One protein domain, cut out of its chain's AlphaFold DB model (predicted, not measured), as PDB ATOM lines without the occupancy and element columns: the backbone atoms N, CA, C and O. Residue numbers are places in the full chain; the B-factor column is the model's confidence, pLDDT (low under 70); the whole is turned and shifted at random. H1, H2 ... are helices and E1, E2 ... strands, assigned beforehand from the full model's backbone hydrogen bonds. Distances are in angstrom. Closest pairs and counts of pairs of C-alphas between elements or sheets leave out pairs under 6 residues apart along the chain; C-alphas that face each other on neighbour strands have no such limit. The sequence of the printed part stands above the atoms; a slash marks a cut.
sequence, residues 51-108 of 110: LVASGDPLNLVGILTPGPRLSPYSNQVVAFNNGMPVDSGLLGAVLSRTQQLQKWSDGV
ATOM      1  N   LEU A  51     134.456 177.516 163.197       95.19
ATOM      2  CA  LEU A  51     134.496 176.910 164.524       95.19
ATOM      3  C   LEU A  51     134.522 175.386 164.419       95.19
ATOM      4  O   LEU A  51     133.672 174.787 163.767       95.19
ATOM      5  N   VAL A  52     135.472 174.767 165.113       96.00
ATOM      6  CA  VAL A  52     135.619 173.310 165.200       96.00
ATOM      7  C   VAL A  52     135.551 172.903 166.668       96.00
ATOM      8  O   VAL A  52     136.213 173.506 167.515       96.00
ATOM      9  N   ALA A  53     134.740 171.896 166.992       97.69
ATOM     10  CA  ALA A  53     134.646 171.384 168.357       97.69
ATOM     11  C   ALA A  53     135.950 170.694 168.783       97.69
ATOM     12  O   ALA A  53     136.624 170.061 167.973       97.69
ATOM     13  N   SER A  54     136.291 170.751 170.072       96.75
ATOM     14  CA  SER A  54     137.509 170.126 170.600       96.75
ATOM     15  C   SER A  54     137.563 168.620 170.331       96.75
ATOM     16  O   SER A  54     138.636 168.080 170.074       96.75
ATOM     17  N   GLY A  55     136.410 167.947 170.377       96.75
ATOM     18  CA  GLY A  55     136.274 166.514 170.108       96.75
ATOM     19  C   GLY A  55     136.143 166.138 168.629       96.75
ATOM     20  O   GLY A  55     136.002 164.954 168.333       96.75
ATOM     21  N   ASP A  56     136.154 167.105 167.709       96.75
ATOM     22  CA  ASP A  56     136.029 166.840 166.275       96.75
ATOM     23  C   ASP A  56     137.346 166.273 165.698       96.75
ATOM     24  O   ASP A  56     138.421 166.767 166.050       96.75
ATOM     25  N   PRO A  57     137.315 165.278 164.788       94.50
ATOM     26  CA  PRO A  57     138.516 164.776 164.110       94.50
ATOM     27  C   PRO A  57     139.324 165.836 163.341       94.50
ATOM     28  O   PRO A  57     140.515 165.636 163.097       94.50
ATOM     29  N   LEU A  58     138.704 166.956 162.963       92.50
ATOM     30  CA  LEU A  58     139.362 168.100 162.330       92.50
ATOM     31  C   LEU A  58     140.100 169.005 163.328       92.50
ATOM     32  O   LEU A  58     140.793 169.936 162.906       92.50
ATOM     33  N   ASN A  59     140.012 168.745 164.638       94.25
ATOM     34  CA  ASN A  59     140.843 169.416 165.632       94.25
ATOM     35  C   ASN A  59     142.303 168.948 165.514       94.25
ATOM     36  O   ASN A  59     142.758 168.010 166.169       94.25
ATOM     37  N   LEU A  60     143.049 169.652 164.669       92.69
ATOM     38  CA  LEU A  60     144.459 169.390 164.391       92.69
ATOM     39  C   LEU A  60     145.392 170.359 165.140       92.69
ATOM     40  O   LEU A  60     146.577 170.460 164.802       92.69
ATOM     41  N   VAL A  61     144.879 171.060 166.160       94.75
ATOM     42  CA  VAL A  61     145.659 171.988 166.993       94.75
ATOM     43  C   VAL A  61     146.732 171.239 167.773       94.75
ATOM     44  O   VAL A  61     146.458 170.231 168.427       94.75
ATOM     45  N   GLY A  62     147.978 171.715 167.694       92.12
ATOM     46  CA  GLY A  62     149.133 171.043 168.295       92.12
ATOM     47  C   GLY A  62     149.485 169.706 167.624       92.12
ATOM     48  O   GLY A  62     150.229 168.901 168.195       92.12
ATOM     49  N   ILE A  63     148.921 169.447 166.436       91.75
ATOM     50  CA  ILE A  63     149.293 168.357 165.526       91.75
ATOM     51  C   ILE A  63     149.857 168.969 164.247       91.75
ATOM     52  O   ILE A  63     151.055 168.869 164.003       91.75
ATOM     53  N   LEU A  64     148.998 169.605 163.444       90.31
ATOM     54  CA  LEU A  64     149.396 170.264 162.198       90.31
ATOM     55  C   LEU A  64     149.744 171.734 162.406       90.31
ATOM     56  O   LEU A  64     150.606 172.267 161.710       90.31
ATOM     57  N   THR A  65     149.063 172.392 163.340       89.75
ATOM     58  CA  THR A  65     149.259 173.813 163.623       89.75
ATOM     59  C   THR A  65     150.066 174.000 164.910       89.75
ATOM     60  O   THR A  65     149.980 173.159 165.814       89.75
ATOM     61  N   PRO A  66     150.874 175.072 165.017       84.75
ATOM     62  CA  PRO A  66     151.647 175.350 166.225       84.75
ATOM     63  C   PRO A  66     150.759 175.546 167.457       84.75
ATOM     64  O   PRO A  66     149.618 175.993 167.346       84.75
ATOM     65  N   GLY A  67     151.321 175.291 168.638       87.56
ATOM     66  CA  GLY A  67     150.668 175.534 169.924       87.56
ATOM     67  C   GLY A  67     150.344 174.259 170.711       87.56
ATOM     68  O   GLY A  67     150.600 173.147 170.242       87.56
ATOM     69  N   PRO A  68     149.831 174.407 171.946       91.75
ATOM     70  CA  PRO A  68     149.453 173.274 172.782       91.75
ATOM     71  C   PRO A  68     148.228 172.556 172.207       91.75
ATOM     72  O   PRO A  68     147.324 173.187 171.665       91.75
ATOM     73  N   ARG A  69     148.169 171.229 172.366       94.62
ATOM     74  CA  ARG A  69     146.986 170.452 171.975       94.62
ATOM     75  C   ARG A  69     145.777 170.848 172.815       94.62
ATOM     76  O   ARG A  69     145.872 170.923 174.040       94.62
ATOM     77  N   LEU A  70     144.628 170.999 172.161       94.75
ATOM     78  CA  LEU A  70     143.351 171.131 172.848       94.75
ATOM     79  C   LEU A  70     142.789 169.741 173.155       94.75
ATOM     80  O   LEU A  70     142.652 168.912 172.256       94.75
ATOM     81  N   SER A  71     142.478 169.481 174.426       95.31
ATOM     82  CA  SER A  71     141.912 168.195 174.847       95.31
ATOM     83  C   SER A  71     140.562 167.948 174.165       95.31
ATOM     84  O   SER A  71     139.700 168.822 174.227       95.31
ATOM     85  N   PRO A  72     140.304 166.757 173.593       96.19
ATOM     86  CA  PRO A  72     139.010 166.466 172.984       96.19
ATOM     87  C   PRO A  72     137.851 166.515 173.987       96.19
ATOM     88  O   PRO A  72     136.725 166.830 173.607       96.19
ATOM     89  N   TYR A  73     138.135 166.303 175.274       96.44
ATOM     90  CA  TYR A  73     137.154 166.295 176.362       96.44
ATOM     91  C   TYR A  73     136.948 167.660 177.034       96.44
ATOM     92  O   TYR A  73     136.281 167.741 178.062       96.44
ATOM     93  N   SER A  74     137.535 168.741 176.511       95.75
ATOM     94  CA  SER A  74     137.449 170.055 177.163       95.75
ATOM     95  C   SER A  74     136.102 170.762 176.985       95.75
ATOM     96  O   SER A  74     135.902 171.801 177.609       95.75
ATOM     97  N   ASN A  75     135.202 170.254 176.130       95.56
ATOM     98  CA  ASN A  75     133.956 170.928 175.723       95.56
ATOM     99  C   ASN A  75     134.193 172.365 175.218       95.56
ATOM    100  O   ASN A  75     133.420 173.282 175.497       95.56
ATOM    101  N   GLN A  76     135.295 172.562 174.495       97.19
ATOM    102  CA  GLN A  76     135.661 173.853 173.914       97.19
ATOM    103  C   GLN A  76     135.498 173.812 172.395       97.19
ATOM    104  O   GLN A  76     135.326 172.750 171.800       97.19
ATOM    105  N   VAL A  77     135.581 174.978 171.771       97.19
ATOM    106  CA  VAL A  77     135.739 175.126 170.325       97.19
ATOM    107  C   VAL A  77     137.042 175.850 170.021       97.19
ATOM    108  O   VAL A  77     137.544 176.603 170.858       97.19
ATOM    109  N   VAL A  78     137.562 175.635 168.819       95.94
ATOM    110  CA  VAL A  78     138.672 176.388 168.232       95.94
ATOM    111  C   VAL A  78     138.124 177.187 167.061       95.94
ATOM    112  O   VAL A  78     137.424 176.631 166.216       95.94
ATOM    113  N   ALA A  79     138.460 178.471 167.001       94.81
ATOM    114  CA  ALA A  79     138.252 179.287 165.816       94.81
ATOM    115  C   ALA A  79     139.467 179.185 164.896       94.81
ATOM    116  O   ALA A  79     140.593 179.466 165.311       94.81
ATOM    117  N   PHE A  80     139.227 178.821 163.641       92.00
ATOM    118  CA  PHE A  80     140.222 178.791 162.581       92.00
ATOM    119  C   PHE A  80     139.978 179.919 161.591       92.00
ATOM    120  O   PHE A  80     138.882 180.050 161.059       92.00
ATOM    121  N   ASN A  81     141.019 180.681 161.281       89.19
ATOM    122  CA  ASN A  81     141.024 181.629 160.178       89.19
ATOM    123  C   ASN A  81     142.010 181.137 159.114       89.19
ATOM    124  O   ASN A  81     143.199 180.990 159.401       89.19
ATOM    125  N   ASN A  82     141.518 180.831 157.910       87.06
ATOM    126  CA  ASN A  82     142.319 180.268 156.813       87.06
ATOM    127  C   ASN A  82     143.196 179.071 157.248       87.06
ATOM    128  O   ASN A  82     144.365 178.961 156.881       87.06
ATOM    129  N   GLY A  83     142.639 178.185 158.081       88.00
ATOM    130  CA  GLY A  83     143.327 176.994 158.591       88.00
ATOM    131  C   GLY A  83     144.282 177.235 159.768       88.00
ATOM    132  O   GLY A  83     144.815 176.269 160.311       88.00
ATOM    133  N   MET A  84     144.466 178.481 160.217       89.81
ATOM    134  CA  MET A  84     145.258 178.807 161.407       89.81
ATOM    135  C   MET A  84     144.357 179.004 162.631       89.81
ATOM    136  O   MET A  84     143.391 179.762 162.541       89.81
ATOM    137  N   PRO A  85     144.643 178.362 163.777       93.38
ATOM    138  CA  PRO A  85     143.888 178.595 164.999       93.38
ATOM    139  C   PRO A  85     144.159 180.015 165.504       93.38
ATOM    140  O   PRO A  85     145.314 180.430 165.605       93.38
ATOM    141  N   VAL A  86     143.098 180.759 165.813       92.38
ATOM    142  CA  VAL A  86     143.184 182.153 166.285       92.38
ATOM    143  C   VAL A  86     142.613 182.353 167.687       92.38
ATOM    144  O   VAL A  86     142.992 183.305 168.359       92.38
ATOM    145  N   ASP A  87     141.729 181.462 168.147       94.19
ATOM    146  CA  ASP A  87     141.145 181.501 169.490       94.19
ATOM    147  C   ASP A  87     140.601 180.118 169.887       94.19
ATOM    148  O   ASP A  87     140.310 179.281 169.026       94.19
ATOM    149  N   SER A  88     140.435 179.877 171.185       95.19
ATOM    150  CA  SER A  88     139.773 178.684 171.712       95.19
ATOM    151  C   SER A  88     139.094 178.947 173.055       95.19
ATOM    152  O   SER A  88     139.523 179.805 173.829       95.19
ATOM    153  N   GLY A  89     138.036 178.198 173.359       96.31
ATOM    154  CA  GLY A  89     137.344 178.292 174.642       96.31
ATOM    155  C   GLY A  89     135.902 177.808 174.579       96.31
ATOM    156  O   GLY A  89     135.509 177.089 173.664       96.31
ATOM    157  N   LEU A  90     135.092 178.209 175.560       97.31
ATOM    158  CA  LEU A  90     133.651 177.952 175.527       97.31
ATOM    159  C   LEU A  90     133.024 178.623 174.298       97.31
ATOM    160  O   LEU A  90     133.329 179.781 174.009       97.31
ATOM    161  N   LEU A  91     132.109 177.921 173.621       95.38
ATOM    162  CA  LEU A  91     131.496 178.357 172.359       95.38
ATOM    163  C   LEU A  91     130.999 179.810 172.394       95.38
ATOM    164  O   LEU A  91     131.379 180.613 171.546       95.38
ATOM    165  N   GLY A  92     130.196 180.168 173.401       94.31
ATOM    166  CA  GLY A  92     129.645 181.522 173.512       94.31
ATOM    167  C   GLY A  92     130.716 182.602 173.688       94.31
ATOM    168  O   GLY A  92     130.592 183.695 173.142       94.31
ATOM    169  N   ALA A  93     131.801 182.286 174.399       95.38
ATOM    170  CA  ALA A  93     132.897 183.221 174.618       95.38
ATOM    171  C   ALA A  93     133.714 183.444 173.335       95.38
ATOM    172  O   ALA A  93     134.059 184.584 173.029       95.38
ATOM    173  N   VAL A  94     133.978 182.379 172.570       95.44
ATOM    174  CA  VAL A  94     134.682 182.470 171.281       95.44
ATOM    175  C   VAL A  94     133.843 183.248 170.264       95.44
ATOM    176  O   VAL A  94     134.360 184.182 169.663       95.44
ATOM    177  N   LEU A  95     132.543 182.946 170.137       91.75
ATOM    178  CA  LEU A  95     131.628 183.671 169.242       91.75
ATOM    179  C   LEU A  95     131.579 185.173 169.539       91.75
ATOM    180  O   LEU A  95     131.608 185.992 168.622       91.75
ATOM    181  N   SER A  96     131.522 185.544 170.821       90.94
ATOM    182  CA  SER A  96     131.510 186.952 171.224       90.94
ATOM    183  C   SER A  96     132.782 187.683 170.781       90.94
ATOM    184  O   SER A  96     132.695 188.795 170.257       90.94
ATOM    185  N   ARG A  97     133.953 187.052 170.937       91.00
ATOM    186  CA  ARG A  97     135.244 187.647 170.563       91.00
ATOM    187  C   ARG A  97     135.461 187.692 169.053       91.00
ATOM    188  O   ARG A  97     135.888 188.726 168.545       91.00
ATOM    189  N   THR A  98     135.135 186.628 168.316       85.19
ATOM    190  CA  THR A  98     135.301 186.609 166.853       85.19
ATOM    191  C   THR A  98     134.390 187.621 166.160       85.19
ATOM    192  O   THR A  98     134.845 188.321 165.257       85.19
ATOM    193  N   GLN A  99     133.153 187.800 166.637       82.44
ATOM    194  CA  GLN A  99     132.254 188.846 166.132       82.44
ATOM    195  C   GLN A  99     132.769 190.263 166.417       82.44
ATOM    196  O   GLN A  99     132.614 191.152 165.581       82.44
ATOM    197  N   GLN A 100     133.370 190.504 167.587       75.81
ATOM    198  CA  GLN A 100     133.966 191.809 167.905       75.81
ATOM    199  C   GLN A 100     135.154 192.126 166.991       75.81
ATOM    200  O   GLN A 100     135.239 193.242 166.481       75.81
ATOM    201  N   LEU A 101     136.024 191.143 166.735       68.25
ATOM    202  CA  LEU A 101     137.160 191.294 165.823       68.25
ATOM    203  C   LEU A 101     136.715 191.601 164.389       68.25
ATOM    204  O   LEU A 101     137.306 192.468 163.753       68.25
ATOM    205  N   GLN A 102     135.656 190.945 163.905       70.69
ATOM    206  CA  GLN A 102     135.107 191.199 162.569       70.69
ATOM    207  C   GLN A 102     134.507 192.609 162.459       70.69
ATOM    208  O   GLN A 102     134.823 193.353 161.535       70.69
ATOM    209  N   LYS A 103     133.737 193.041 163.467       67.38
ATOM    210  CA  LYS A 103     133.212 194.418 163.528       67.38
ATOM    211  C   LYS A 103     134.322 195.471 163.523       67.38
ATOM    212  O   LYS A 103     134.143 196.534 162.939       67.38
ATOM    213  N   TRP A 104     135.452 195.194 164.175       59.75
ATOM    214  CA  TRP A 104     136.612 196.088 164.166       59.75
ATOM    215  C   TRP A 104     137.335 196.091 162.818       59.75
ATOM    216  O   TRP A 104     137.739 197.157 162.369       59.75
ATOM    217  N   SER A 105     137.490 194.942 162.152       62.16
ATOM    218  CA  SER A 105     138.140 194.896 160.837       62.16
ATOM    219  C   SER A 105     137.323 195.569 159.740       62.16
ATOM    220  O   SER A 105     137.906 196.192 158.856       62.16
ATOM    221  N   ASP A 106     135.997 195.468 159.811       66.19
ATOM    222  CA  ASP A 106     135.094 196.038 158.806       66.19
ATOM    223  C   ASP A 106     134.899 197.552 158.999       66.19
ATOM    224  O   ASP A 106     134.568 198.261 158.055       66.19
ATOM    225  N   GLY A 107     135.155 198.065 160.209       58.34
ATOM    226  CA  GLY A 107     135.102 199.494 160.536       58.34
ATOM    227  C   GLY A 107     136.400 200.276 160.285       58.34
ATOM    228  O   GLY A 107     136.413 201.478 160.515       58.34
ATOM    229  N   VAL A 108     137.487 199.622 159.849       53.41
ATOM    230  CA  VAL A 108     138.804 200.253 159.583       53.41
ATOM    231  C   VAL A 108     139.053 200.463 158.077       53.41
ATOM    232  O   VAL A 108     140.154 200.804 157.658       53.41
TER     233      VAL A 108
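Overview. This is residues 51 to 108 of the 110 residues of an uncharacterized protein of Deltaproteobacteria bacterium 13_1_40CM_4_54_4 (UniProt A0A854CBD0). A small antiparallel sheet of three strands has one long helix, H1, over one of its faces; the early part of H1 packs on the sheet, and its later part runs on past the sheet as an arm, with residues 99 to 108 sticking out. A long loop, residues 54 to 76, joins E1 to E2 and lies at the other end of the model from the tip of that arm. The printed part has 58 residues, with three named strands and one named helix in the order E1, E2, E3, H1; the sheet's order is E1, E2, E3, and the class is mixed, helices and strands. The whole is only just compact, close to loose, with a radius of gyration of the C-alphas of 11.9 A, and its outline is elongated, 35 by 22 by 16 A.

Arrangement. The sheet is a meander, each strand the antiparallel neighbour of the one before: E1, residues 51 to 53, E2, residues 77 to 81, and E3, residues 84 to 89. E2 is the inner strand, and E1 and E3 are the edge strands. E1 and E2 form a hairpin with directions at 147 degrees; N 52 and O 78 are 2.9 A apart, within hydrogen-bond range. E2 and E3 form a second hairpin, at 154 degrees, with N 79 and O 87 within hydrogen-bond range at 2.9 A and N 81 and O 84 at 2.8 A. H1, residues 91 to 106, is on the sheet at a height over the sheet of 10.0 A, and the two make two layers, a helix on one face of a sheet. H1 runs along the strands, at 26 degrees to E3 on the local plane. It lies over E3, where 9 of its 16 C-alphas fall; it is only just not over E2, where 2 fall. The closest C-alphas of E2 and H1 are those of Val 77 and Leu 91, 5.7 A apart, and those of E3 and H1 are Ser 88 and Val 94, 6.4 A apart. E1 and H1 are near each other, with 5 pairs of C-alphas within 10 A. In H1 every O i to N i+4 pair is within hydrogen-bond range.

Along the chain. E1 begins at C-alpha 51, (134.496, 176.910, 164.524), and is 6.7 A long from first to last C-alpha. E2 measures 13.2 A and E3 15.4 A. H1 measures 22.6 A, from C-alpha 91 at (131.496, 178.357, 172.359) to C-alpha 106 at (135.094, 196.038, 158.806).

Size, cuts and confidence. The C-alphas of Tyr 73 and Val 108, the two farthest apart, are 37.9 A from each other. The printed part has no cut. The link from E1 to E2 is long, with 23 residues; those from E2 to E3 and from E3 to H1 are tight. The mean pLDDT of the printed part is 88.8, and residue 101 and residues 103 to 108 are under 70.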